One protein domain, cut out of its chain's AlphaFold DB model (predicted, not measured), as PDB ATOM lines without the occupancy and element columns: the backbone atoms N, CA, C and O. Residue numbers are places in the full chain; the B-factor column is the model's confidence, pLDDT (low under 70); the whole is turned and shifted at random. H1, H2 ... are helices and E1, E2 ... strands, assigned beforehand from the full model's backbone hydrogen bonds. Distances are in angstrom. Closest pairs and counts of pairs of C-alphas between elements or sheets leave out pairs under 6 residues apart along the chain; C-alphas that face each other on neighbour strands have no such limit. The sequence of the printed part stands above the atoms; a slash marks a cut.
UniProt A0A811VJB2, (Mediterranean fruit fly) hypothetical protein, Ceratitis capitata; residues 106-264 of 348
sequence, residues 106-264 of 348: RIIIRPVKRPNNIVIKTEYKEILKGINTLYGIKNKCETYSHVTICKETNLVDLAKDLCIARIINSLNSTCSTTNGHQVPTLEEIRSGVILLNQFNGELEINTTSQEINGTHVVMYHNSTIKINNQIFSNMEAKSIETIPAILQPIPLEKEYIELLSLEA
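This is residues 106 to 264 of the 348 residues of the protein "(Mediterranean fruit fly) hypothetical protein" of Ceratitis capitata (UniProt A0A811VJB2). What does the model look like? It has two lobes: one is a single twisted sheet, E9 to E13, in which the strands E10 and E11 bend sharply; the other stacks two small sheets, E1 E3 E4 E7 and E2 E8 E14, with the short helix H1 between them, and the small hairpin E5 and E6 lies at its far end. A long stretch with no named element, residues 235 to 251, runs from the first lobe back to the second. What are the plain figures? The printed part has 159 residues with one named helix and 14 named strands, in the order E1 to E7, H1, E8 to E14; the class is mostly strand, with strands holding 75 of the 80 residues in named elements; the sheet E1 E3 E4 E7 is antiparallel and E2 E8 E14 is mixed. The whole is compact, with a radius of gyration of the C-alphas of 17.3 A and spans of 50 by 42 by 33 A.

Where is the largest sheet? It holds E9, residues 186 to 190, 12.3 A long; E10, residues 193 to 205, 14.0 A; E11, residues 208 to 219, 15.9 A; E12, residues 223 to 227, 13.0 A; and E13, residues 230 to 234, 13.3 A. C-alpha 193 is at (12.292, -45.723, 8.678). Where are the other elements? E1 is residues 106 to 108, beginning at C-alpha (23.534, -54.427, 1.624), E3 is 126 to 129, E4 is 134 to 137 and E7 is 155 to 157. E2 is residues 118 to 120, E8 is 174 to 179, 16.9 A long, and E14 is 252 to 257, 14.5 A long, ending at C-alpha (37.401, -47.971, 24.488). E5 is residues 142 to 144, E6 is 147 to 149, and H1 is 164 to 168.

How is the branched sheet joined? E9, E10 and E11 form a meander, each strand the antiparallel neighbour of the one before; E9 and E10 are a hairpin, with N 195 and O 187 2.8 A apart, and so are E10 and E11, with N 203 and O 210 2.9 A apart. E9, beside residues 193 to 196, and E12, beside residues 203 to 205, lie on one side of E10, and E11 on the other side. E10 bends by 142 degrees at residue 199 and E11 by 133 degrees at residue 215. What continues it? E12 is antiparallel to E10, with N 226 and O 204 2.8 A apart, and forms a hairpin with E13, with N 225 and O 232 2.9 A apart. How are the smaller sheets paired? E3 pairs antiparallel with E1, N 107 to O 127 being 2.9 A, and with E4 as a hairpin, N 128 to O 135 being 2.8 A; E4 and E7 are antiparallel, N 136 to O 156 being 2.8 A. E8 is antiparallel to E2, N 178 to O 119 being 2.8 A, and parallel to E14, N 257 to O 177 being 2.8 A. In the antiparallel hairpin E5 and E6, N 144 and O 147 are 2.8 A apart. Where is H1? It only grazes the sheets E1 E3 E4 E7 and E2 E8 E14; its closest C-alphas to E4 are those of Ala 165 and Leu 134, 7.2 A. In H1 every O i to N i+4 pair is within hydrogen-bond range.

How large is it? The two C-alphas farthest apart, those of Thr 153 and Thr 207, are 49.9 A apart. Which links are long, and is there a cut? The link from E13 to E14, 17 residues, is long, and the printed part has no cut. Where is confidence low? Residues 236 to 250 are under 70 in pLDDT, while the mean of the printed part is 83.4.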
ATOM      1  N   ARG A 106      23.011 -55.536   0.819       89.06
ATOM      2  CA  ARG A 106      23.534 -54.427   1.624       89.06
ATOM      3  C   ARG A 106      22.780 -54.352   2.948       89.06
ATOM      4  O   ARG A 106      21.577 -54.104   2.949       89.06
ATOM      5  N   ILE A 107      23.486 -54.526   4.061       88.81
ATOM      6  CA  ILE A 107      22.923 -54.415   5.413       88.81
ATOM      7  C   ILE A 107      23.482 -53.151   6.062       88.81
ATOM      8  O   ILE A 107      24.688 -52.901   6.039       88.81
ATOM      9  N   ILE A 108      22.589 -52.345   6.629       89.31
ATOM     10  CA  ILE A 108      22.947 -51.146   7.383       89.31
ATOM     11  C   ILE A 108      23.091 -51.530   8.853       89.31
ATOM     12  O   ILE A 108      22.193 -52.142   9.426       89.31
ATOM     13  N   ILE A 109      24.207 -51.143   9.466       88.81
ATOM     14  CA  ILE A 109      24.486 -51.376  10.882       88.81
ATOM     15  C   ILE A 109      24.343 -50.051  11.627       88.81
ATOM     16  O   ILE A 109      24.888 -49.022  11.213       88.81
ATOM     17  N   ARG A 110      23.605 -50.075  12.741       89.38
ATOM     18  CA  ARG A 110      23.500 -48.948  13.670       89.38
ATOM     19  C   ARG A 110      23.751 -49.401  15.106       89.38
ATOM     20  O   ARG A 110      23.168 -50.400  15.525       89.38
ATOM     21  N   PRO A 111      24.619 -48.702  15.856       89.38
ATOM     22  CA  PRO A 111      24.875 -49.031  17.249       89.38
ATOM     23  C   PRO A 111      23.669 -48.675  18.129       89.38
ATOM     24  O   PRO A 111      23.127 -47.574  18.050       89.38
ATOM     25  N   VAL A 112      23.284 -49.591  19.016       88.75
ATOM     26  CA  VAL A 112      22.204 -49.385  19.994       88.75
ATOM     27  C   VAL A 112      22.795 -49.042  21.360       88.75
ATOM     28  O   VAL A 112      23.693 -49.738  21.840       88.75
ATOM     29  N   LYS A 113      22.288 -47.974  21.985       88.88
ATOM     30  CA  LYS A 113      22.645 -47.532  23.334       88.88
ATOM     31  C   LYS A 113      22.083 -48.490  24.371       88.88
ATOM     32  O   LYS A 113      20.895 -48.807  24.384       88.88
ATOM     33  N   ARG A 114      22.962 -48.942  25.262       85.00
ATOM     34  CA  ARG A 114      22.601 -49.660  26.488       85.00
ATOM     35  C   ARG A 114      22.376 -48.663  27.635       85.00
ATOM     36  O   ARG A 114      22.933 -47.568  27.567       85.00
ATOM     37  N   PRO A 115      21.683 -49.050  28.728       79.38
ATOM     38  CA  PRO A 115      21.347 -48.164  29.852       79.38
ATOM     39  C   PRO A 115      22.496 -47.304  30.406       79.38
ATOM     40  O   PRO A 115      22.268 -46.164  30.794       79.38
ATOM     41  N   ASN A 116      23.736 -47.803  30.364       81.12
ATOM     42  CA  ASN A 116      24.933 -47.089  30.832       81.12
ATOM     43  C   ASN A 116      25.576 -46.173  29.769       81.12
ATOM     44  O   ASN A 116      26.744 -45.812  29.897       81.12
ATOM     45  N   ASN A 117      24.851 -45.834  28.699       85.00
ATOM     46  CA  ASN A 117      25.363 -45.115  27.531       85.00
ATOM     47  C   ASN A 117      26.595 -45.800  26.907       85.00
ATOM     48  O   ASN A 117      27.576 -45.155  26.539       85.00
ATOM     49  N   ILE A 118      26.553 -47.132  26.821       87.44
ATOM     50  CA  ILE A 118      27.584 -47.958  26.184       87.44
ATOM     51  C   ILE A 118      27.011 -48.519  24.887       87.44
ATOM     52  O   ILE A 118      25.853 -48.939  24.843       87.44
ATOM     53  N   VAL A 119      27.832 -48.541  23.844       90.00
ATOM     54  CA  VAL A 119      27.501 -49.095  22.531       90.00
ATOM     55  C   VAL A 119      28.578 -50.075  22.088       90.00
ATOM     56  O   VAL A 119      29.717 -50.016  22.545       90.00
ATOM     57  N   ILE A 120      28.230 -50.987  21.185       88.50
ATOM     58  CA  ILE A 120      29.226 -51.824  20.510       88.50
ATOM     59  C   ILE A 120      29.998 -50.943  19.529       88.50
ATOM     60  O   ILE A 120      29.388 -50.214  18.742       88.50
ATOM     61  N   LYS A 121      31.330 -51.027  19.552       87.75
ATOM     62  CA  LYS A 121      32.175 -50.345  18.574       87.75
ATOM     63  C   LYS A 121      31.966 -50.991  17.208       87.75
ATOM     64  O   LYS A 121      32.317 -52.150  17.003       87.75
ATOM     65  N   THR A 122      31.425 -50.229  16.267       85.44
ATOM     66  CA  THR A 122      31.254 -50.662  14.877       85.44
ATOM     67  C   THR A 122      32.228 -49.901  13.987       85.44
ATOM     68  O   THR A 122      32.145 -48.678  13.889       85.44
ATOM     69  N   GLU A 123      33.134 -50.610  13.321       86.19
ATOM     70  CA  GLU A 123      34.077 -50.001  12.367       86.19
ATOM     71  C   GLU A 123      33.421 -49.690  11.014       86.19
ATOM     72  O   GLU A 123      33.860 -48.794  10.296       86.19
ATOM     73  N   TYR A 124      32.328 -50.388  10.699       89.94
ATOM     74  CA  TYR A 124      31.610 -50.284   9.434       89.94
ATOM     75  C   TYR A 124      30.153 -49.902   9.693       89.94
ATOM     76  O   TYR A 124      29.464 -50.540  10.490       89.94
ATOM     77  N   LYS A 125      29.667 -48.870   8.996       89.06
ATOM     78  CA  LYS A 125      28.244 -48.477   9.022       89.06
ATOM     79  C   LYS A 125      27.382 -49.377   8.141       89.06
ATOM     80  O   LYS A 125      26.163 -49.419   8.297       89.06
ATOM     81  N   GLU A 126      28.008 -50.039   7.178       92.19
ATOM     82  CA  GLU A 126      27.355 -50.843   6.157       92.19
ATOM     83  C   GLU A 126      28.237 -52.022   5.774       92.19
ATOM     84  O   GLU A 126      29.467 -51.937   5.781       92.19
ATOM     85  N   ILE A 127      27.582 -53.116   5.420       92.94
ATOM     86  CA  ILE A 127      28.223 -54.372   5.055       92.94
ATOM     87  C   ILE A 127      27.514 -54.987   3.845       92.94
ATOM     88  O   ILE A 127      26.346 -54.696   3.566       92.94
ATOM     89  N   LEU A 128      28.218 -55.872   3.156       92.94
ATOM     90  CA  LEU A 128      27.722 -56.666   2.043       92.94
ATOM     91  C   LEU A 128      27.698 -58.131   2.460       92.94
ATOM     92  O   LEU A 128      28.742 -58.706   2.759       92.94
ATOM     93  N   LYS A 129      26.508 -58.732   2.480       91.12
ATOM     94  CA  LYS A 129      26.307 -60.154   2.768       91.12
ATOM     95  C   LYS A 129      26.020 -60.905   1.470       91.12
ATOM     96  O   LYS A 129      24.986 -60.660   0.843       91.12
ATOM     97  N   GLY A 130      26.938 -61.784   1.085       89.19
ATOM     98  CA  GLY A 130      26.746 -62.779   0.035       89.19
ATOM     99  C   GLY A 130      26.161 -64.079   0.595       89.19
ATOM    100  O   GLY A 130      25.586 -64.105   1.687       89.19
ATOM    101  N   ILE A 131      26.322 -65.167  -0.152       86.25
ATOM    102  CA  ILE A 131      25.935 -66.529   0.224       86.25
ATOM    103  C   ILE A 131      26.867 -67.038   1.329       86.25
ATOM    104  O   ILE A 131      26.401 -67.418   2.398       86.25
ATOM    105  N   ASN A 132      28.181 -66.984   1.083       86.19
ATOM    106  CA  ASN A 132      29.225 -67.464   2.003       86.19
ATOM    107  C   ASN A 132      30.258 -66.383   2.356       86.19
ATOM    108  O   ASN A 132      31.233 -66.653   3.055       86.19
ATOM    109  N   THR A 133      30.067 -65.170   1.850       90.62
ATOM    110  CA  THR A 133      31.018 -64.063   1.941       90.62
ATOM    111  C   THR A 133      30.392 -62.902   2.705       90.62
ATOM    112  O   THR A 133      29.183 -62.651   2.635       90.62
ATOM    113  N   LEU A 134      31.215 -62.189   3.472       92.12
ATOM    114  CA  LEU A 134      30.785 -61.025   4.234       92.12
ATOM    115  C   LEU A 134      31.863 -59.951   4.161       92.12
ATOM    116  O   LEU A 134      32.979 -60.167   4.624       92.12
ATOM    117  N   TYR A 135      31.506 -58.783   3.637       94.25
ATOM    118  CA  TYR A 135      32.430 -57.665   3.493       94.25
ATOM    119  C   TYR A 135      31.962 -56.435   4.267       94.25
ATOM    120  O   TYR A 135      30.785 -56.079   4.236       94.25
ATOM    121  N   GLY A 136      32.891 -55.753   4.929       93.94
ATOM    122  CA  GLY A 136      32.706 -54.420   5.493       93.94
ATOM    123  C   GLY A 136      33.015 -53.343   4.463       93.94
ATOM    124  O   GLY A 136      34.042 -53.411   3.789       93.94
ATOM    125  N   ILE A 137      32.144 -52.339   4.335       94.19
ATOM    126  CA  ILE A 137      32.377 -51.198   3.441       94.19
ATOM    127  C   ILE A 137      33.176 -50.138   4.205       94.19
ATOM    128  O   ILE A 137      32.658 -49.511   5.131       94.19
ATOM    129  N   LYS A 138      34.438 -49.929   3.815       89.88
ATOM    130  CA  LYS A 138      35.326 -48.927   4.427       89.88
ATOM    131  C   LYS A 138      35.156 -47.546   3.797       89.88
ATOM    132  O   LYS A 138      35.086 -46.545   4.504       89.88
ATOM    133  N   ASN A 139      35.076 -47.505   2.469       87.81
ATOM    134  CA  ASN A 139      34.948 -46.277   1.686       87.81
ATOM    135  C   ASN A 139      33.651 -46.285   0.874       87.81
ATOM    136  O   ASN A 139      33.067 -47.335   0.622       87.81
ATOM    137  N   LYS A 140      33.217 -45.104   0.426       86.69
ATOM    138  CA  LYS A 140      31.996 -44.948  -0.370       86.69
ATOM    139  C   LYS A 140      32.063 -45.787  -1.655       86.69
ATOM    140  O   LYS A 140      33.040 -45.715  -2.396       86.69
ATOM    141  N   CYS A 141      31.006 -46.552  -1.917       88.38
ATOM    142  CA  CYS A 141      30.808 -47.241  -3.189       88.38
ATOM    143  C   CYS A 141      30.134 -46.326  -4.217       88.38
ATOM    144  O   CYS A 141      29.446 -45.367  -3.858       88.38
ATOM    145  N   GLU A 142      30.327 -46.632  -5.494       85.25
ATOM    146  CA  GLU A 142      29.763 -45.859  -6.595       85.25
ATOM    147  C   GLU A 142      28.350 -46.362  -6.892       85.25
ATOM    148  O   GLU A 142      28.113 -47.562  -7.047       85.25
ATOM    149  N   THR A 143      27.386 -45.445  -6.921       82.88
ATOM    150  CA  THR A 143      25.990 -45.767  -7.214       82.88
ATOM    151  C   THR A 143      25.653 -45.281  -8.611       82.88
ATOM    152  O   THR A 143      25.766 -44.094  -8.907       82.88
ATOM    153  N   TYR A 144      25.193 -46.208  -9.436       76.62
ATOM    154  CA  TYR A 144      24.776 -45.991 -10.805       76.62
ATOM    155  C   TYR A 144      23.289 -46.300 -10.892       76.62
ATOM    156  O   TYR A 144      22.893 -47.465 -10.929       76.62
ATOM    157  N   SER A 145      22.458 -45.252 -10.899       72.44
ATOM    158  CA  SER A 145      21.002 -45.376 -11.029       72.44
ATOM    159  C   SER A 145      20.402 -46.277  -9.930       72.44
ATOM    160  O   SER A 145      20.198 -45.814  -8.810       72.44
ATOM    161  N   HIS A 146      20.166 -47.563 -10.206       74.19
ATOM    162  CA  HIS A 146      19.591 -48.535  -9.270       74.19
ATOM    163  C   HIS A 146      20.592 -49.579  -8.745       74.19
ATOM    164  O   HIS A 146      20.223 -50.418  -7.924       74.19
ATOM    165  N   VAL A 147      21.854 -49.528  -9.179       78.06
ATOM    166  CA  VAL A 147      22.906 -50.482  -8.799       78.06
ATOM    167  C   VAL A 147      24.005 -49.760  -8.032       78.06
ATOM    168  O   VAL A 147      24.326 -48.607  -8.302       78.06
ATOM    169  N   THR A 148      24.592 -50.419  -7.036       85.75
ATOM    170  CA  THR A 148      25.786 -49.919  -6.345       85.75
ATOM    171  C   THR A 148      26.924 -50.898  -6.566       85.75
ATOM    172  O   THR A 148      26.773 -52.081  -6.271       85.75
ATOM    173  N   ILE A 149      28.045 -50.399  -7.079       85.44
ATOM    174  CA  ILE A 149      29.248 -51.181  -7.354       85.44
ATOM    175  C   ILE A 149      30.346 -50.709  -6.405       85.44
ATOM    176  O   ILE A 149      30.630 -49.516  -6.274       85.44
ATOM    177  N   CYS A 150      30.960 -51.661  -5.712       88.81
ATOM    178  CA  CYS A 150      32.051 -51.405  -4.783       88.81
ATOM    179  C   CYS A 150      33.357 -51.925  -5.381       88.81
ATOM    180  O   CYS A 150      33.443 -53.091  -5.758       88.81
ATOM    181  N   LYS A 151      34.386 -51.071  -5.433       88.25
ATOM    182  CA  LYS A 151      35.754 -51.508  -5.739       88.25
ATOM    183  C   LYS A 151      36.252 -52.395  -4.595       88.25
ATOM    184  O   LYS A 151      36.007 -52.081  -3.432       88.25
ATOM    185  N   GLU A 152      36.975 -53.462  -4.915       87.56
ATOM    186  CA  GLU A 152      37.498 -54.414  -3.924       87.56
ATOM    187  C   GLU A 152      38.375 -53.729  -2.865       87.56
ATOM    188  O   GLU A 152      38.273 -54.022  -1.681       87.56
ATOM    189  N   THR A 153      39.145 -52.711  -3.260       90.06
ATOM    190  CA  THR A 153      39.979 -51.901  -2.354       90.06
ATOM    191  C   THR A 153      39.190 -51.132  -1.290       90.06
ATOM    192  O   THR A 153      39.762 -50.691  -0.291       90.06
ATOM    193  N   ASN A 154      37.883 -50.948  -1.493       91.75
ATOM    194  CA  ASN A 154      36.982 -50.291  -0.549       91.75
ATOM    195  C   ASN A 154      36.290 -51.285   0.393       91.75
ATOM    196  O   ASN A 154      35.538 -50.855   1.275       91.75
ATOM    197  N   LEU A 155      36.527 -52.584   0.204       92.88
ATOM    198  CA  LEU A 155      35.936 -53.672   0.967       92.88
ATOM    199  C   LEU A 155      36.974 -54.307   1.894       92.88
ATOM    200  O   LEU A 155      38.163 -54.371   1.593       92.88
ATOM    201  N   VAL A 156      36.506 -54.782   3.042       94.06
ATOM    202  CA  VAL A 156      37.302 -55.557   3.997       94.06
ATOM    203  C   VAL A 156      36.597 -56.879   4.235       94.06
ATOM    204  O   VAL A 156      35.416 -56.883   4.572       94.06
ATOM    205  N   ASP A 157      37.298 -57.995   4.061       92.88
ATOM    206  CA  ASP A 157      36.750 -59.319   4.357       92.88
ATOM    207  C   ASP A 157      36.544 -59.498   5.870       92.88
ATOM    208  O   ASP A 157      37.466 -59.329   6.672       92.88
ATOM    209  N   LEU A 158      35.312 -59.834   6.257       92.06
ATOM    210  CA  LEU A 158      34.889 -60.060   7.636       92.06
ATOM    211  C   LEU A 158      34.739 -61.551   7.973       92.06
ATOM    212  O   LEU A 158      34.240 -61.874   9.047       92.06
ATOM    213  N   ALA A 159      35.183 -62.479   7.120       87.00
ATOM    214  CA  ALA A 159      35.052 -63.920   7.363       87.00
ATOM    215  C   ALA A 159      35.656 -64.386   8.704       87.00
ATOM    216  O   ALA A 159      35.150 -65.322   9.324       87.00
ATOM    217  N   LYS A 160      36.726 -63.729   9.173       86.69
ATOM    218  CA  LYS A 160      37.407 -64.032  10.449       86.69
ATOM    219  C   LYS A 160      37.032 -63.083  11.591       86.69
ATOM    220  O   LYS A 160      37.623 -63.167  12.667       86.69
ATOM    221  N   ASP A 161      36.094 -62.168  11.370       89.19
ATOM    222  CA  ASP A 161      35.686 -61.212  12.393       89.19
ATOM    223  C   ASP A 161      34.920 -61.912  13.531       89.19
ATOM    224  O   ASP A 161      34.007 -62.711  13.317       89.19
ATOM    225  N   LEU A 162      35.297 -61.609  14.774       89.62
ATOM    226  CA  LEU A 162      34.705 -62.224  15.968       89.62
ATOM    227  C   LEU A 162      33.497 -61.447  16.504       89.62
ATOM    228  O   LEU A 162      32.810 -61.943  17.403       89.62
ATOM    229  N   CYS A 163      33.240 -60.251  15.970       89.81
ATOM    230  CA  CYS A 163      32.187 -59.363  16.438       89.81
ATOM    231  C   CYS A 163      30.986 -59.345  15.480       89.81
ATOM    232  O   CYS A 163      30.049 -60.129  15.639       89.81
ATOM    233  N   ILE A 164      31.014 -58.478  14.469       88.69
ATOM    234  CA  ILE A 164      29.926 -58.198  13.529       88.69
ATOM    235  C   ILE A 164      29.542 -59.445  12.736       88.69
ATOM    236  O   ILE A 164      28.358 -59.776  12.663       88.69
ATOM    237  N   ALA A 165      30.520 -60.180  12.199       89.19
ATOM    238  CA  ALA A 165      30.241 -61.382  11.411       89.19
ATOM    239  C   ALA A 165      29.495 -62.452  12.221       89.19
ATOM    240  O   ALA A 165      28.566 -63.092  11.721       89.19
ATOM    241  N   ARG A 166      29.848 -62.610  13.502       88.94
ATOM    242  CA  ARG A 166      29.168 -63.541  14.410       88.94
ATOM    243  C   ARG A 166      27.771 -63.043  14.788       88.94
ATOM    244  O   ARG A 166      26.845 -63.847  14.750       88.94
ATOM    245  N   ILE A 167      27.592 -61.741  15.042       87.12
ATOM    246  CA  ILE A 167      26.273 -61.133  15.320       87.12
ATOM    247  C   ILE A 167      25.289 -61.388  14.171       87.12
ATOM    248  O   ILE A 167      24.174 -61.848  14.398       87.12
ATOM    249  N   ILE A 168      25.702 -61.139  12.926       85.62
ATOM    250  CA  ILE A 168      24.839 -61.294  11.738       85.62
ATOM    251  C   ILE A 168      24.406 -62.742  11.528       85.62
ATOM    252  O   ILE A 168      23.313 -63.004  11.022       85.62
ATOM    253  N   ASN A 169      25.264 -63.681  11.917       84.94
ATOM    254  CA  ASN A 169      24.994 -65.109  11.848       84.94
ATOM    255  C   ASN A 169      24.347 -65.652  13.133       84.94
ATOM    256  O   ASN A 169      24.203 -66.861  13.271       84.94
ATOM    257  N   SER A 170      23.927 -64.776  14.057       84.88
ATOM    258  CA  SER A 170      23.300 -65.136  15.339       84.88
ATOM    259  C   SER A 170      24.152 -66.078  16.202       84.88
ATOM    260  O   SER A 170      23.635 -66.926  16.923       84.88
ATOM    261  N   LEU A 171      25.475 -65.930  16.130       85.88
ATOM    262  CA  LEU A 171      26.446 -66.676  16.924       85.88
ATOM    263  C   LEU A 171      26.939 -65.826  18.100       85.88
ATOM    264  O   LEU A 171      26.952 -64.596  18.036       85.88
ATOM    265  N   ASN A 172      27.426 -66.486  19.154       86.00
ATOM    266  CA  ASN A 172      28.094 -65.812  20.269       86.00
ATOM    267  C   ASN A 172      29.232 -64.943  19.737       86.00
ATOM    268  O   ASN A 172      30.111 -65.446  19.054       86.00
ATOM    269  N   SER A 173      29.228 -63.655  20.040       88.31
ATOM    270  CA  SER A 173      30.198 -62.700  19.503       88.31
ATOM    271  C   SER A 173      31.043 -62.110  20.622       88.31
ATOM    272  O   SER A 173      30.612 -62.054  21.773       88.31
ATOM    273  N   THR A 174      32.259 -61.686  20.287       90.00
ATOM    274  CA  THR A 174      33.139 -60.972  21.213       90.00
ATOM    275  C   THR A 174      33.448 -59.614  20.608       90.00
ATOM    276  O   THR A 174      34.112 -59.528  19.576       90.00
ATOM    277  N   CYS A 175      32.947 -58.552  21.232       89.88
ATOM    278  CA  CYS A 175      32.986 -57.201  20.683       89.88
ATOM    279  C   CYS A 175      33.643 -56.227  21.655       89.88
ATOM    280  O   CYS A 175      33.494 -56.347  22.871       89.88
ATOM    281  N   SER A 176      34.332 -55.229  21.107       90.94
ATOM    282  CA  SER A 176      34.758 -54.074  21.901       90.94
ATOM    283  C   SER A 176      33.592 -53.099  22.037       90.94
ATOM    284  O   SER A 176      32.760 -52.980  21.131       90.94
ATOM    285  N   THR A 177      33.528 -52.400  23.156       90.44
ATOM    286  CA  THR A 177      32.481 -51.425  23.462       90.44
ATOM    287  C   THR A 177      33.079 -50.028  23.547       90.44
ATOM    288  O   THR A 177      34.274 -49.855  23.776       90.44
ATOM    289  N   THR A 178      32.253 -49.012  23.326       89.38
ATOM    290  CA  THR A 178      32.627 -47.605  23.481       89.38
ATOM    291  C   THR A 178      31.513 -46.838  24.178       89.38
ATOM    292  O   THR A 178      30.379 -47.307  24.293       89.38
ATOM    293  N   ASN A 179      31.801 -45.620  24.626       87.75
ATOM    294  CA  ASN A 179      30.762 -44.699  25.075       87.75
ATOM    295  C   ASN A 179      29.854 -44.248  23.909       87.75
ATOM    296  O   ASN A 179      30.292 -44.045  22.779       87.75
ATOM    297  N   GLY A 180      28.565 -44.086  24.203       85.62
ATOM    298  CA  GLY A 180      27.494 -43.855  23.236       85.62
ATOM    299  C   GLY A 180      27.121 -42.392  22.999       85.62
ATOM    300  O   GLY A 180      26.171 -42.147  22.266       85.62
ATOM    301  N   HIS A 181      27.828 -41.413  23.579       83.88
ATOM    302  CA  HIS A 181      27.468 -39.982  23.474       83.88
ATOM    303  C   HIS A 181      27.343 -39.494  22.019       83.88
ATOM    304  O   HIS A 181      26.447 -38.730  21.699       83.88
ATOM    305  N   GLN A 182      28.185 -39.995  21.110       83.81
ATOM    306  CA  GLN A 182      28.146 -39.621  19.687       83.81
ATOM    307  C   GLN A 182      26.981 -40.253  18.912       83.81
ATOM    308  O   GLN A 182      26.709 -39.865  17.778       83.81
ATOM    309  N   VAL A 183      26.325 -41.262  19.486       86.94
ATOM    310  CA  VAL A 183      25.223 -41.960  18.830       86.94
ATOM    311  C   VAL A 183      23.942 -41.157  19.066       86.94
ATOM    312  O   VAL A 183      23.615 -40.873  20.220       86.94
ATOM    313  N   PRO A 184      23.195 -40.769  18.023       88.25
ATOM    314  CA  PRO A 184      21.943 -40.044  18.200       88.25
ATOM    315  C   PRO A 184      20.870 -40.928  18.856       88.25
ATOM    316  O   PRO A 184      20.860 -42.150  18.701       88.25
ATOM    317  N   THR A 185      19.964 -40.307  19.614       89.25
ATOM    318  CA  THR A 185      18.770 -40.972  20.172       89.25
ATOM    319  C   THR A 185      17.630 -41.075  19.157       89.25
ATOM    320  O   THR A 185      16.754 -41.921  19.312       89.25
ATOM    321  N   LEU A 186      17.653 -40.233  18.123       90.94
ATOM    322  CA  LEU A 186      16.704 -40.188  17.016       90.94
ATOM    323  C   LEU A 186      17.498 -40.086  15.709       90.94
ATOM    324  O   LEU A 186      18.237 -39.121  15.516       90.94
ATOM    325  N   GLU A 187      17.359 -41.071  14.824       90.50
ATOM    326  CA  GLU A 187      18.007 -41.081  13.509       90.50
ATOM    327  C   GLU A 187      17.034 -41.570  12.433       90.50
ATOM    328  O   GLU A 187      16.479 -42.663  12.540       90.50
ATOM    329  N   GLU A 188      16.868 -40.800  11.357       88.38
ATOM    330  CA  GLU A 188      16.223 -41.293  10.138       88.38
ATOM    331  C   GLU A 188      17.239 -42.124   9.343       88.38
ATOM    332  O   GLU A 188      18.202 -41.598   8.784       88.38
ATOM    333  N   ILE A 189      17.048 -43.448   9.313       86.31
ATOM    334  CA  ILE A 189      17.960 -44.353   8.601       86.31
ATOM    335  C   ILE A 189      17.775 -44.178   7.091       86.31
ATOM    336  O   ILE A 189      18.752 -44.142   6.337       86.31
ATOM    337  N   ARG A 190      16.511 -44.124   6.657       82.06
ATOM    338  CA  ARG A 190      16.043 -43.879   5.285       82.06
ATOM    339  C   ARG A 190      14.628 -43.311   5.348       82.06
ATOM    340  O   ARG A 190      13.945 -43.501   6.351       82.06
ATOM    341  N   SER A 191      14.169 -42.725   4.246       81.31
ATOM    342  CA  SER A 191      12.789 -42.257   4.099       81.31
ATOM    343  C   SER A 191      11.789 -43.338   4.522       81.31
ATOM    344  O   SER A 191      11.774 -44.428   3.945       81.31
ATOM    345  N   GLY A 192      10.991 -43.046   5.553       83.38
ATOM    346  CA  GLY A 192       9.995 -43.972   6.102       83.38
ATOM    347  C   GLY A 192      10.461 -44.895   7.227       83.38
ATOM    348  O   GLY A 192       9.641 -45.657   7.738       83.38
ATOM    349  N   VAL A 193      11.742 -44.863   7.618       88.38
ATOM    350  CA  VAL A 193      12.292 -45.723   8.678       88.38
ATOM    351  C   VAL A 193      13.167 -44.924   9.637       88.38
ATOM    352  O   VAL A 193      14.252 -44.454   9.284       88.38
ATOM    353  N   ILE A 194      12.716 -44.843  10.886       90.00
ATOM    354  CA  ILE A 194      13.381 -44.118  11.969       90.00
ATOM    355  C   ILE A 194      13.850 -45.094  13.043       90.00
ATOM    356  O   ILE A 194      13.122 -46.001  13.446       90.00
ATOM    357  N   LEU A 195      15.066 -44.880  13.535       91.25
ATOM    358  CA  LEU A 195      15.598 -45.534  14.718       91.25
ATOM    359  C   LEU A 195      15.467 -44.605  15.923       91.25
ATOM    360  O   LEU A 195      16.077 -43.537  15.983       91.25
ATOM    361  N   LEU A 196      14.700 -45.071  16.899       91.38
ATOM    362  CA  LEU A 196      14.635 -44.530  18.245       91.38
ATOM    363  C   LEU A 196      15.586 -45.345  19.113       91.38
ATOM    364  O   LEU A 196      15.428 -46.556  19.226       91.38
ATOM    365  N   ASN A 197      16.590 -44.709  19.703       90.50
ATOM    366  CA  ASN A 197      17.676 -45.384  20.403       90.50
ATOM    367  C   ASN A 197      17.746 -44.939  21.861       90.50
ATOM    368  O   ASN A 197      18.178 -43.819  22.142       90.50
ATOM    369  N   GLN A 198      17.305 -45.816  22.772       89.19
ATOM    370  CA  GLN A 198      17.063 -45.472  24.178       89.19
ATOM    371  C   GLN A 198      16.266 -44.158  24.294       89.19
ATOM    372  O   GLN A 198      16.594 -43.259  25.066       89.19
ATOM    373  N   PHE A 199      15.253 -44.025  23.438       89.50
ATOM    374  CA  PHE A 199      14.429 -42.836  23.349       89.50
ATOM    375  C   PHE A 199      13.379 -42.869  24.452       89.50
ATOM    376  O   PHE A 199      12.822 -43.925  24.747       89.50
ATOM    377  N   ASN A 200      13.112 -41.711  25.041       90.38
ATOM    378  CA  ASN A 200      11.991 -41.518  25.942       90.38
ATOM    379  C   ASN A 200      11.284 -40.236  25.520       90.38
ATOM    380  O   ASN A 200      11.872 -39.154  25.600       90.38
ATOM    381  N   GLY A 201      10.067 -40.372  25.016       88.31
ATOM    382  CA  GLY A 201       9.304 -39.247  24.512       88.31
ATOM    383  C   GLY A 201       8.026 -39.683  23.822       88.31
ATOM    384  O   GLY A 201       7.613 -40.840  23.882       88.31
ATOM    385  N   GLU A 202       7.415 -38.722  23.150       89.62
ATOM    386  CA  GLU A 202       6.092 -38.852  22.566       89.62
ATOM    387  C   GLU A 202       6.190 -38.937  21.036       89.62
ATOM    388  O   GLU A 202       6.878 -38.138  20.391       89.62
ATOM    389  N   LEU A 203       5.538 -39.951  20.464       88.94
ATOM    390  CA  LEU A 203       5.368 -40.132  19.028       88.94
ATOM    391  C   LEU A 203       3.950 -39.709  18.648       88.94
ATOM    392  O   LEU A 203       2.982 -40.396  18.973       88.94
ATOM    393  N   GLU A 204       3.842 -38.612  17.906       88.56
ATOM    394  CA  GLU A 204       2.586 -38.138  17.335       88.56
ATOM    395  C   GLU A 204       2.439 -38.672  15.902       88.56
ATOM    396  O   GLU A 204       3.285 -38.437  15.034       88.56
ATOM    397  N   ILE A 205       1.341 -39.372  15.630       84.69
ATOM    398  CA  ILE A 205       0.960 -39.835  14.293       84.69
ATOM    399  C   ILE A 205      -0.413 -39.250  13.984       84.69
ATOM    400  O   ILE A 205      -1.415 -39.662  14.568       84.69
ATOM    401  N   ASN A 206      -0.470 -38.306  13.042       78.62
ATOM    402  CA  ASN A 206      -1.682 -37.565  12.678       78.62
ATOM    403  C   ASN A 206      -2.363 -36.880  13.886       78.62
ATOM    404  O   ASN A 206      -2.027 -35.747  14.212       78.62
ATOM    405  N   THR A 207      -3.325 -37.551  14.531       76.75
ATOM    406  CA  THR A 207      -4.098 -37.065  15.694       76.75
ATOM    407  C   THR A 207      -3.924 -37.927  16.946       76.75
ATOM    408  O   THR A 207      -4.450 -37.586  18.003       76.75
ATOM    409  N   THR A 208      -3.220 -39.052  16.837       83.88
ATOM    410  CA  THR A 208      -2.959 -39.966  17.949       83.88
ATOM    411  C   THR A 208      -1.546 -39.784  18.446       83.88
ATOM    412  O   THR A 208      -0.622 -39.660  17.643       83.88
ATOM    413  N   SER A 209      -1.391 -39.820  19.760       86.38
ATOM    414  CA  SER A 209      -0.094 -39.710  20.392       86.38
ATOM    415  C   SER A 209       0.178 -40.903  21.293       86.38
ATOM    416  O   SER A 209      -0.735 -41.405  21.953       86.38
ATOM    417  N   GLN A 210       1.419 -41.377  21.283       87.81
ATOM    418  CA  GLN A 210       1.851 -42.520  22.070       87.81
ATOM    419  C   GLN A 210       3.195 -42.234  22.736       87.81
ATOM    420  O   GLN A 210       4.170 -41.879  22.074       87.81
ATOM    421  N   GLU A 211       3.267 -42.456  24.047       89.81
ATOM    422  CA  GLU A 211       4.538 -42.459  24.766       89.81
ATOM    423  C   GLU A 211       5.328 -43.726  24.433       89.81
ATOM    424  O   GLU A 211       4.830 -44.851  24.544       89.81
ATOM    425  N   ILE A 212       6.579 -43.538  24.022       89.38
ATOM    426  CA  ILE A 212       7.488 -44.619  23.664       89.38
ATOM    427  C   ILE A 212       8.738 -44.497  24.520       89.38
ATOM    428  O   ILE A 212       9.410 -43.465  24.538       89.38
ATOM    429  N   ASN A 213       9.070 -45.597  25.193       89.56
ATOM    430  CA  ASN A 213      10.272 -45.712  26.000       89.56
ATOM    431  C   ASN A 213      11.083 -46.937  25.575       89.56
ATOM    432  O   ASN A 213      10.598 -48.064  25.638       89.56
ATOM    433  N   GLY A 214      12.326 -46.714  25.159       87.06
ATOM    434  CA  GLY A 214      13.279 -47.757  24.794       87.06
ATOM    435  C   GLY A 214      13.808 -47.607  23.372       87.06
ATOM    436  O   GLY A 214      13.764 -46.530  22.774       87.06
ATOM    437  N   THR A 215      14.338 -48.701  22.829       89.38
ATOM    438  CA  THR A 215      14.884 -48.736  21.467       89.38
ATOM    439  C   THR A 215      13.876 -49.358  20.514       89.38
ATOM    440  O   THR A 215      13.517 -50.522  20.677       89.38
ATOM    441  N   HIS A 216      13.455 -48.599  19.505       89.69
ATOM    442  CA  HIS A 216      12.426 -49.001  18.552       89.69
ATOM    443  C   HIS A 216      12.827 -48.637  17.125       89.69
ATOM    444  O   HIS A 216      13.464 -47.612  16.885       89.69
ATOM    445  N   VAL A 217      12.413 -49.465  16.171       89.00
ATOM    446  CA  VAL A 217      12.440 -49.115  14.749       89.00
ATOM    447  C   VAL A 217      11.018 -48.757  14.353       89.00
ATOM    448  O   VAL A 217      10.131 -49.607  14.385       89.00
ATOM    449  N   VAL A 218      10.799 -47.492  14.013       87.75
ATOM    450  CA  VAL A 218       9.504 -46.979  13.570       87.75
ATOM    451  C   VAL A 218       9.485 -47.010  12.050       87.75
ATOM    452  O   VAL A 218      10.270 -46.322  11.399       87.75
ATOM    453  N   MET A 219       8.589 -47.818  11.489       87.19
ATOM    454  CA  MET A 219       8.322 -47.858  10.053       87.19
ATOM    455  C   MET A 219       6.978 -47.203   9.780       87.19
ATOM    456  O   MET A 219       5.983 -47.547  10.416       87.19
ATOM    457  N   TYR A 220       6.949 -46.263   8.843       84.44
ATOM    458  CA  TYR A 220       5.739 -45.522   8.515       84.44
ATOM    459  C   TYR A 220       5.646 -45.257   7.009       84.44
ATOM    460  O   TYR A 220       6.633 -44.982   6.316       84.44
ATOM    461  N   HIS A 221       4.422 -45.365   6.500       85.38
ATOM    462  CA  HIS A 221       4.100 -45.244   5.084       85.38
ATOM    463  C   HIS A 221       2.820 -44.432   4.930       85.38
ATOM    464  O   HIS A 221       1.865 -44.642   5.680       85.38
ATOM    465  N   ASN A 222       2.792 -43.536   3.941       83.94
ATOM    466  CA  ASN A 222       1.655 -42.662   3.644       83.94
ATOM    467  C   ASN A 222       1.170 -41.867   4.865       83.94
ATOM    468  O   ASN A 222      -0.025 -41.622   5.032       83.94
ATOM    469  N   SER A 223       2.097 -41.479   5.736       82.00
ATOM    470  CA  SER A 223       1.797 -40.749   6.959       82.00
ATOM    471  C   SER A 223       2.881 -39.727   7.272       82.00
ATOM    472  O   SER A 223       4.013 -39.794   6.777       82.00
ATOM    473  N   THR A 224       2.491 -38.745   8.080       84.94
ATOM    474  CA  THR A 224       3.407 -37.777   8.667       84.94
ATOM    475  C   THR A 224       3.469 -38.054  10.157       84.94
ATOM    476  O   THR A 224       2.433 -38.139  10.819       84.94
ATOM    477  N   ILE A 225       4.680 -38.224  10.665       89.19
ATOM    478  CA  ILE A 225       4.931 -38.465  12.080       89.19
ATOM    479  C   ILE A 225       5.703 -37.288  12.658       89.19
ATOM    480  O   ILE A 225       6.549 -36.691  11.988       89.19
ATOM    481  N   LYS A 226       5.405 -36.949  13.908       88.56
ATOM    482  CA  LYS A 226       6.083 -35.895  14.648       88.56
ATOM    483  C   LYS A 226       6.714 -36.484  15.904       88.56
ATOM    484  O   LYS A 226       6.055 -37.149  16.696       88.56
ATOM    485  N   ILE A 227       8.019 -36.262  16.049       87.75
ATOM    486  CA  ILE A 227       8.836 -36.756  17.163       87.75
ATOM    487  C   ILE A 227       9.675 -35.584  17.657       87.75
ATOM    488  O   ILE A 227      10.455 -35.031  16.884       87.75
ATOM    489  N   ASN A 228       9.533 -35.191  18.926       78.19
ATOM    490  CA  ASN A 228      10.301 -34.092  19.533       78.19
ATOM    491  C   ASN A 228      10.383 -32.832  18.641       78.19
ATOM    492  O   ASN A 228      11.467 -32.312  18.376       78.19
ATOM    493  N   ASN A 229       9.235 -32.354  18.146       78.31
ATOM    494  CA  ASN A 229       9.112 -31.207  17.229       78.31
ATOM    495  C   ASN A 229       9.724 -31.367  15.821       78.31
ATOM    496  O   ASN A 229       9.627 -30.435  15.025       78.31
ATOM    497  N   GLN A 230      10.301 -32.519  15.476       85.06
ATOM    498  CA  GLN A 230      10.710 -32.834  14.107       85.06
ATOM    499  C   GLN A 230       9.565 -33.532  13.377       85.06
ATOM    500  O   GLN A 230       8.929 -34.426  13.932       85.06
ATOM    501  N   ILE A 231       9.299 -33.102  12.145       85.75
ATOM    502  CA  ILE A 231       8.228 -33.634  11.304       85.75
ATOM    503  C   ILE A 231       8.869 -34.468  10.203       85.75
ATOM    504  O   ILE A 231       9.681 -33.957   9.433       85.75
ATOM    505  N   PHE A 232       8.471 -35.731  10.115       86.50
ATOM    506  CA  PHE A 232       8.922 -36.650   9.083       86.50
ATOM    507  C   PHE A 232       7.730 -37.079   8.239       86.50
ATOM    508  O   PHE A 232       6.738 -37.589   8.757       86.50
ATOM    509  N   SER A 233       7.827 -36.896   6.927       83.06
ATOM    510  CA  SER A 233       6.781 -37.283   5.982       83.06
ATOM    511  C   SER A 233       7.324 -38.312   5.007       83.06
ATOM    512  O   SER A 233       8.364 -38.082   4.391       83.06
ATOM    513  N   ASN A 234       6.608 -39.420   4.832       80.50
ATOM    514  CA  ASN A 234       6.952 -40.409   3.821       80.50
ATOM    515  C   ASN A 234       5.722 -40.781   2.990       80.50
ATOM    516  O   ASN A 234       4.752 -41.337   3.504       80.50
ATOM    517  N   MET A 235       5.800 -40.495   1.692       71.81
ATOM    518  CA  MET A 235       4.779 -40.841   0.700       71.81
ATOM    519  C   MET A 235       5.142 -42.090  -0.117       71.81
ATOM    520  O   MET A 235       4.358 -42.519  -0.958       71.81
ATOM    521  N   GLU A 236       6.317 -42.687   0.109       64.75
ATOM    522  CA  GLU A 236       6.764 -43.877  -0.611       64.75
ATOM    523  C   GLU A 236       6.615 -45.151   0.234       64.75
ATOM    524  O   GLU A 236       7.149 -45.288   1.339       64.75
ATOM    525  N   ALA A 237       5.932 -46.147  -0.330       55.50
ATOM    526  CA  ALA A 237       5.836 -47.490   0.227       55.50
ATOM    527  C   ALA A 237       7.018 -48.351  -0.250       55.50
ATOM    528  O   ALA A 237       6.882 -49.184  -1.145       55.50
ATOM    529  N   LYS A 238       8.206 -48.150   0.329       58.62
ATOM    530  CA  LYS A 238       9.307 -49.120   0.220       58.62
ATOM    531  C   LYS A 238       9.465 -49.827   1.561       58.62
ATOM    532  O   LYS A 238       9.974 -49.247   2.514       58.62
ATOM    533  N   SER A 239       8.993 -51.071   1.624       53.19
ATOM    534  CA  SER A 239       9.180 -51.939   2.789       53.19
ATOM    535  C   SER A 239      10.657 -52.308   2.929       53.19
ATOM    536  O   SER A 239      11.309 -52.664   1.943       53.19
ATOM    537  N   ILE A 240      11.192 -52.213   4.146       56.38
ATOM    538  CA  ILE A 240      12.492 -52.782   4.495       56.38
ATOM    539  C   ILE A 240      12.224 -54.096   5.219       56.38
ATOM    540  O   ILE A 240      11.576 -54.112   6.262       56.38
ATOM    541  N   GLU A 241      12.783 -55.191   4.707       54.72
ATOM    542  CA  GLU A 241      12.916 -56.413   5.496       54.72
ATOM    543  C   GLU A 241      13.939 -56.157   6.605       54.72
ATOM    544  O   GLU A 241      15.153 -56.174   6.387       54.72
ATOM    545  N   THR A 242      13.461 -55.874   7.813       52.34
ATOM    546  CA  THR A 242      14.311 -55.974   8.997       52.34
ATOM    547  C   THR A 242      14.581 -57.436   9.280       52.34
ATOM    548  O   THR A 242      13.658 -58.252   9.275       52.34
ATOM    549  N   ILE A 243      15.833 -57.765   9.592       56.22
ATOM    550  CA  ILE A 243      16.133 -59.052  10.214       56.22
ATOM    551  C   ILE A 243      15.319 -59.075  11.516       56.22
ATOM    552  O   ILE A 243      15.475 -58.146  12.316       56.22
ATOM    553  N   PRO A 244      14.410 -60.050  11.707       44.97
ATOM    554  CA  PRO A 244      13.593 -60.104  12.907       44.97
ATOM    555  C   PRO A 244      14.508 -60.113  14.128       44.97
ATOM    556  O   PRO A 244      15.634 -60.616  14.058       44.97
ATOM    557  N   ALA A 245      14.026 -59.559  15.239       45.56
ATOM    558  CA  ALA A 245      14.692 -59.646  16.529       45.56
ATOM    559  C   ALA A 245      14.702 -61.112  16.994       45.56
ATOM    560  O   ALA A 245      13.944 -61.527  17.865       45.56
ATOM    561  N   ILE A 246      15.545 -61.931  16.371       45.78
ATOM    562  CA  ILE A 246      16.013 -63.178  16.949       45.78
ATOM    563  C   ILE A 246      16.734 -62.744  18.221       45.78
ATOM    564  O   ILE A 246      17.460 -61.750  18.194       45.78
ATOM    565  N   LEU A 247      16.502 -63.435  19.336       48.25
ATOM    566  CA  LEU A 247      17.244 -63.226  20.577       48.25
ATOM    567  C   LEU A 247      18.739 -63.375  20.270       48.25
ATOM    568  O   LEU A 247      19.276 -64.479  20.246       48.25
ATOM    569  N   GLN A 248      19.394 -62.261  19.952       56.28
ATOM    570  CA  GLN A 248      20.810 -62.256  19.653       56.28
ATOM    571  C   GLN A 248      21.536 -62.404  20.987       56.28
ATOM    572  O   GLN A 248      21.243 -61.651  21.923       56.28
ATOM    573  N   PRO A 249      22.467 -63.364  21.108       60.59
ATOM    574  CA  PRO A 249      23.268 -63.478  22.310       60.59
ATOM    575  C   PRO A 249      23.999 -62.154  22.530       60.59
ATOM    576  O   PRO A 249      24.636 -61.625  21.614       60.59
ATOM    577  N   ILE A 250      23.874 -61.599  23.740       69.19
ATOM    578  CA  ILE A 250      24.572 -60.369  24.115       69.19
ATOM    579  C   ILE A 250      26.071 -60.622  23.898       69.19
ATOM    580  O   ILE A 250      26.602 -61.570  24.482       69.19
ATOM    581  N   PRO A 251      26.757 -59.816  23.066       73.94
ATOM    582  CA  PRO A 251      28.173 -60.017  22.806       73.94
ATOM    583  C   PRO A 251      28.973 -59.962  24.103       73.94
ATOM    584  O   PRO A 251      28.762 -59.059  24.920       73.94
ATOM    585  N   LEU A 252      29.910 -60.896  24.258       78.44
ATOM    586  CA  LEU A 252      30.899 -60.854  25.324       78.44
ATOM    587  C   LEU A 252      31.785 -59.625  25.113       78.44
ATOM    588  O   LEU A 252      32.303 -59.388  24.017       78.44
ATOM    589  N   GLU A 253      31.933 -58.829  26.162       77.06
ATOM    590  CA  GLU A 253      32.727 -57.608  26.127       77.06
ATOM    591  C   GLU A 253      34.216 -57.961  26.141       77.06
ATOM    592  O   GLU A 253      34.693 -58.642  27.047       77.06
ATOM    593  N   LYS A 254      34.942 -57.543  25.096       80.25
ATOM    594  CA  LYS A 254      36.392 -57.755  24.988       80.25
ATOM    595  C   LYS A 254      37.165 -56.690  25.754       80.25
ATOM    596  O   LYS A 254      38.039 -56.996  26.552       80.25
ATOM    597  N   GLU A 255      36.866 -55.440  25.425       84.56
ATOM    598  CA  GLU A 255      37.587 -54.253  25.858       84.56
ATOM    599  C   GLU A 255      36.652 -53.048  25.743       84.56
ATOM    600  O   GLU A 255      35.858 -52.964  24.798       84.56
ATOM    601  N   TYR A 256      36.767 -52.124  26.694       82.69
ATOM    602  CA  TYR A 256      36.080 -50.840  26.672       82.69
ATOM    603  C   TYR A 256      37.030 -49.752  26.167       82.69
ATOM    604  O   TYR A 256      38.097 -49.541  26.740       82.69
ATOM    605  N   ILE A 257      36.625 -49.041  25.117       79.62
ATOM    606  CA  ILE A 257      37.401 -47.971  24.488       79.62
ATOM    607  C   ILE A 257      36.664 -46.644  24.695       79.62
ATOM    608  O   ILE A 257      35.556 -46.440  24.196       79.62
ATOM    609  N   GLU A 258      37.282 -45.708  25.408       77.88
ATOM    610  CA  GLU A 258      36.689 -44.393  25.656       77.88
ATOM    611  C   GLU A 258      36.922 -43.444  24.465       77.88
ATOM    612  O   GLU A 258      38.051 -43.060  24.168       77.88
ATOM    613  N   LEU A 259      35.851 -43.045  23.767       78.12
ATOM    614  CA  LEU A 259      35.899 -42.013  22.726       78.12
ATOM    615  C   LEU A 259      35.609 -40.640  23.342       78.12
ATOM    616  O   LEU A 259      34.497 -40.349  23.790       78.12
ATOM    617  N   LEU A 260      36.598 -39.751  23.321       75.31
ATOM    618  CA  LEU A 260      36.504 -38.411  23.906       75.31
ATOM    619  C   LEU A 260      35.723 -37.442  23.003       75.31
ATOM    620  O   LEU A 260      36.285 -36.565  22.354       75.31
ATOM    621  N   SER A 261      34.398 -37.592  22.956       79.50
ATOM    622  CA  SER A 261      33.522 -36.529  22.442       79.50
ATOM    623  C   SER A 261      33.464 -35.349  23.415       79.50
ATOM    624  O   SER A 261      33.674 -35.522  24.614       79.50
ATOM    625  N   LEU A 262      33.122 -34.157  22.920       79.00
ATOM    626  CA  LEU A 262      32.951 -32.975  23.770       79.00
ATOM    627  C   LEU A 262      31.919 -33.213  24.885       79.00
ATOM    628  O   LEU A 262      32.125 -32.803  26.024       79.00
ATOM    629  N   GLU A 263      30.830 -33.908  24.566       78.94
ATOM    630  CA  GLU A 263      29.800 -34.278  25.534       78.94
ATOM    631  C   GLU A 263      30.332 -35.269  26.578       78.94
ATOM    632  O   GLU A 263      30.169 -35.046  27.775       78.94
ATOM    633  N   ALA A 264      31.074 -36.294  26.148       79.44
ATOM    634  CA  ALA A 264      31.730 -37.221  27.068       79.44
ATOM    635  C   ALA A 264      32.730 -36.511  27.994       79.44
ATOM    636  O   ALA A 264      32.796 -36.816  29.184       79.44
TER     637      ALA A 264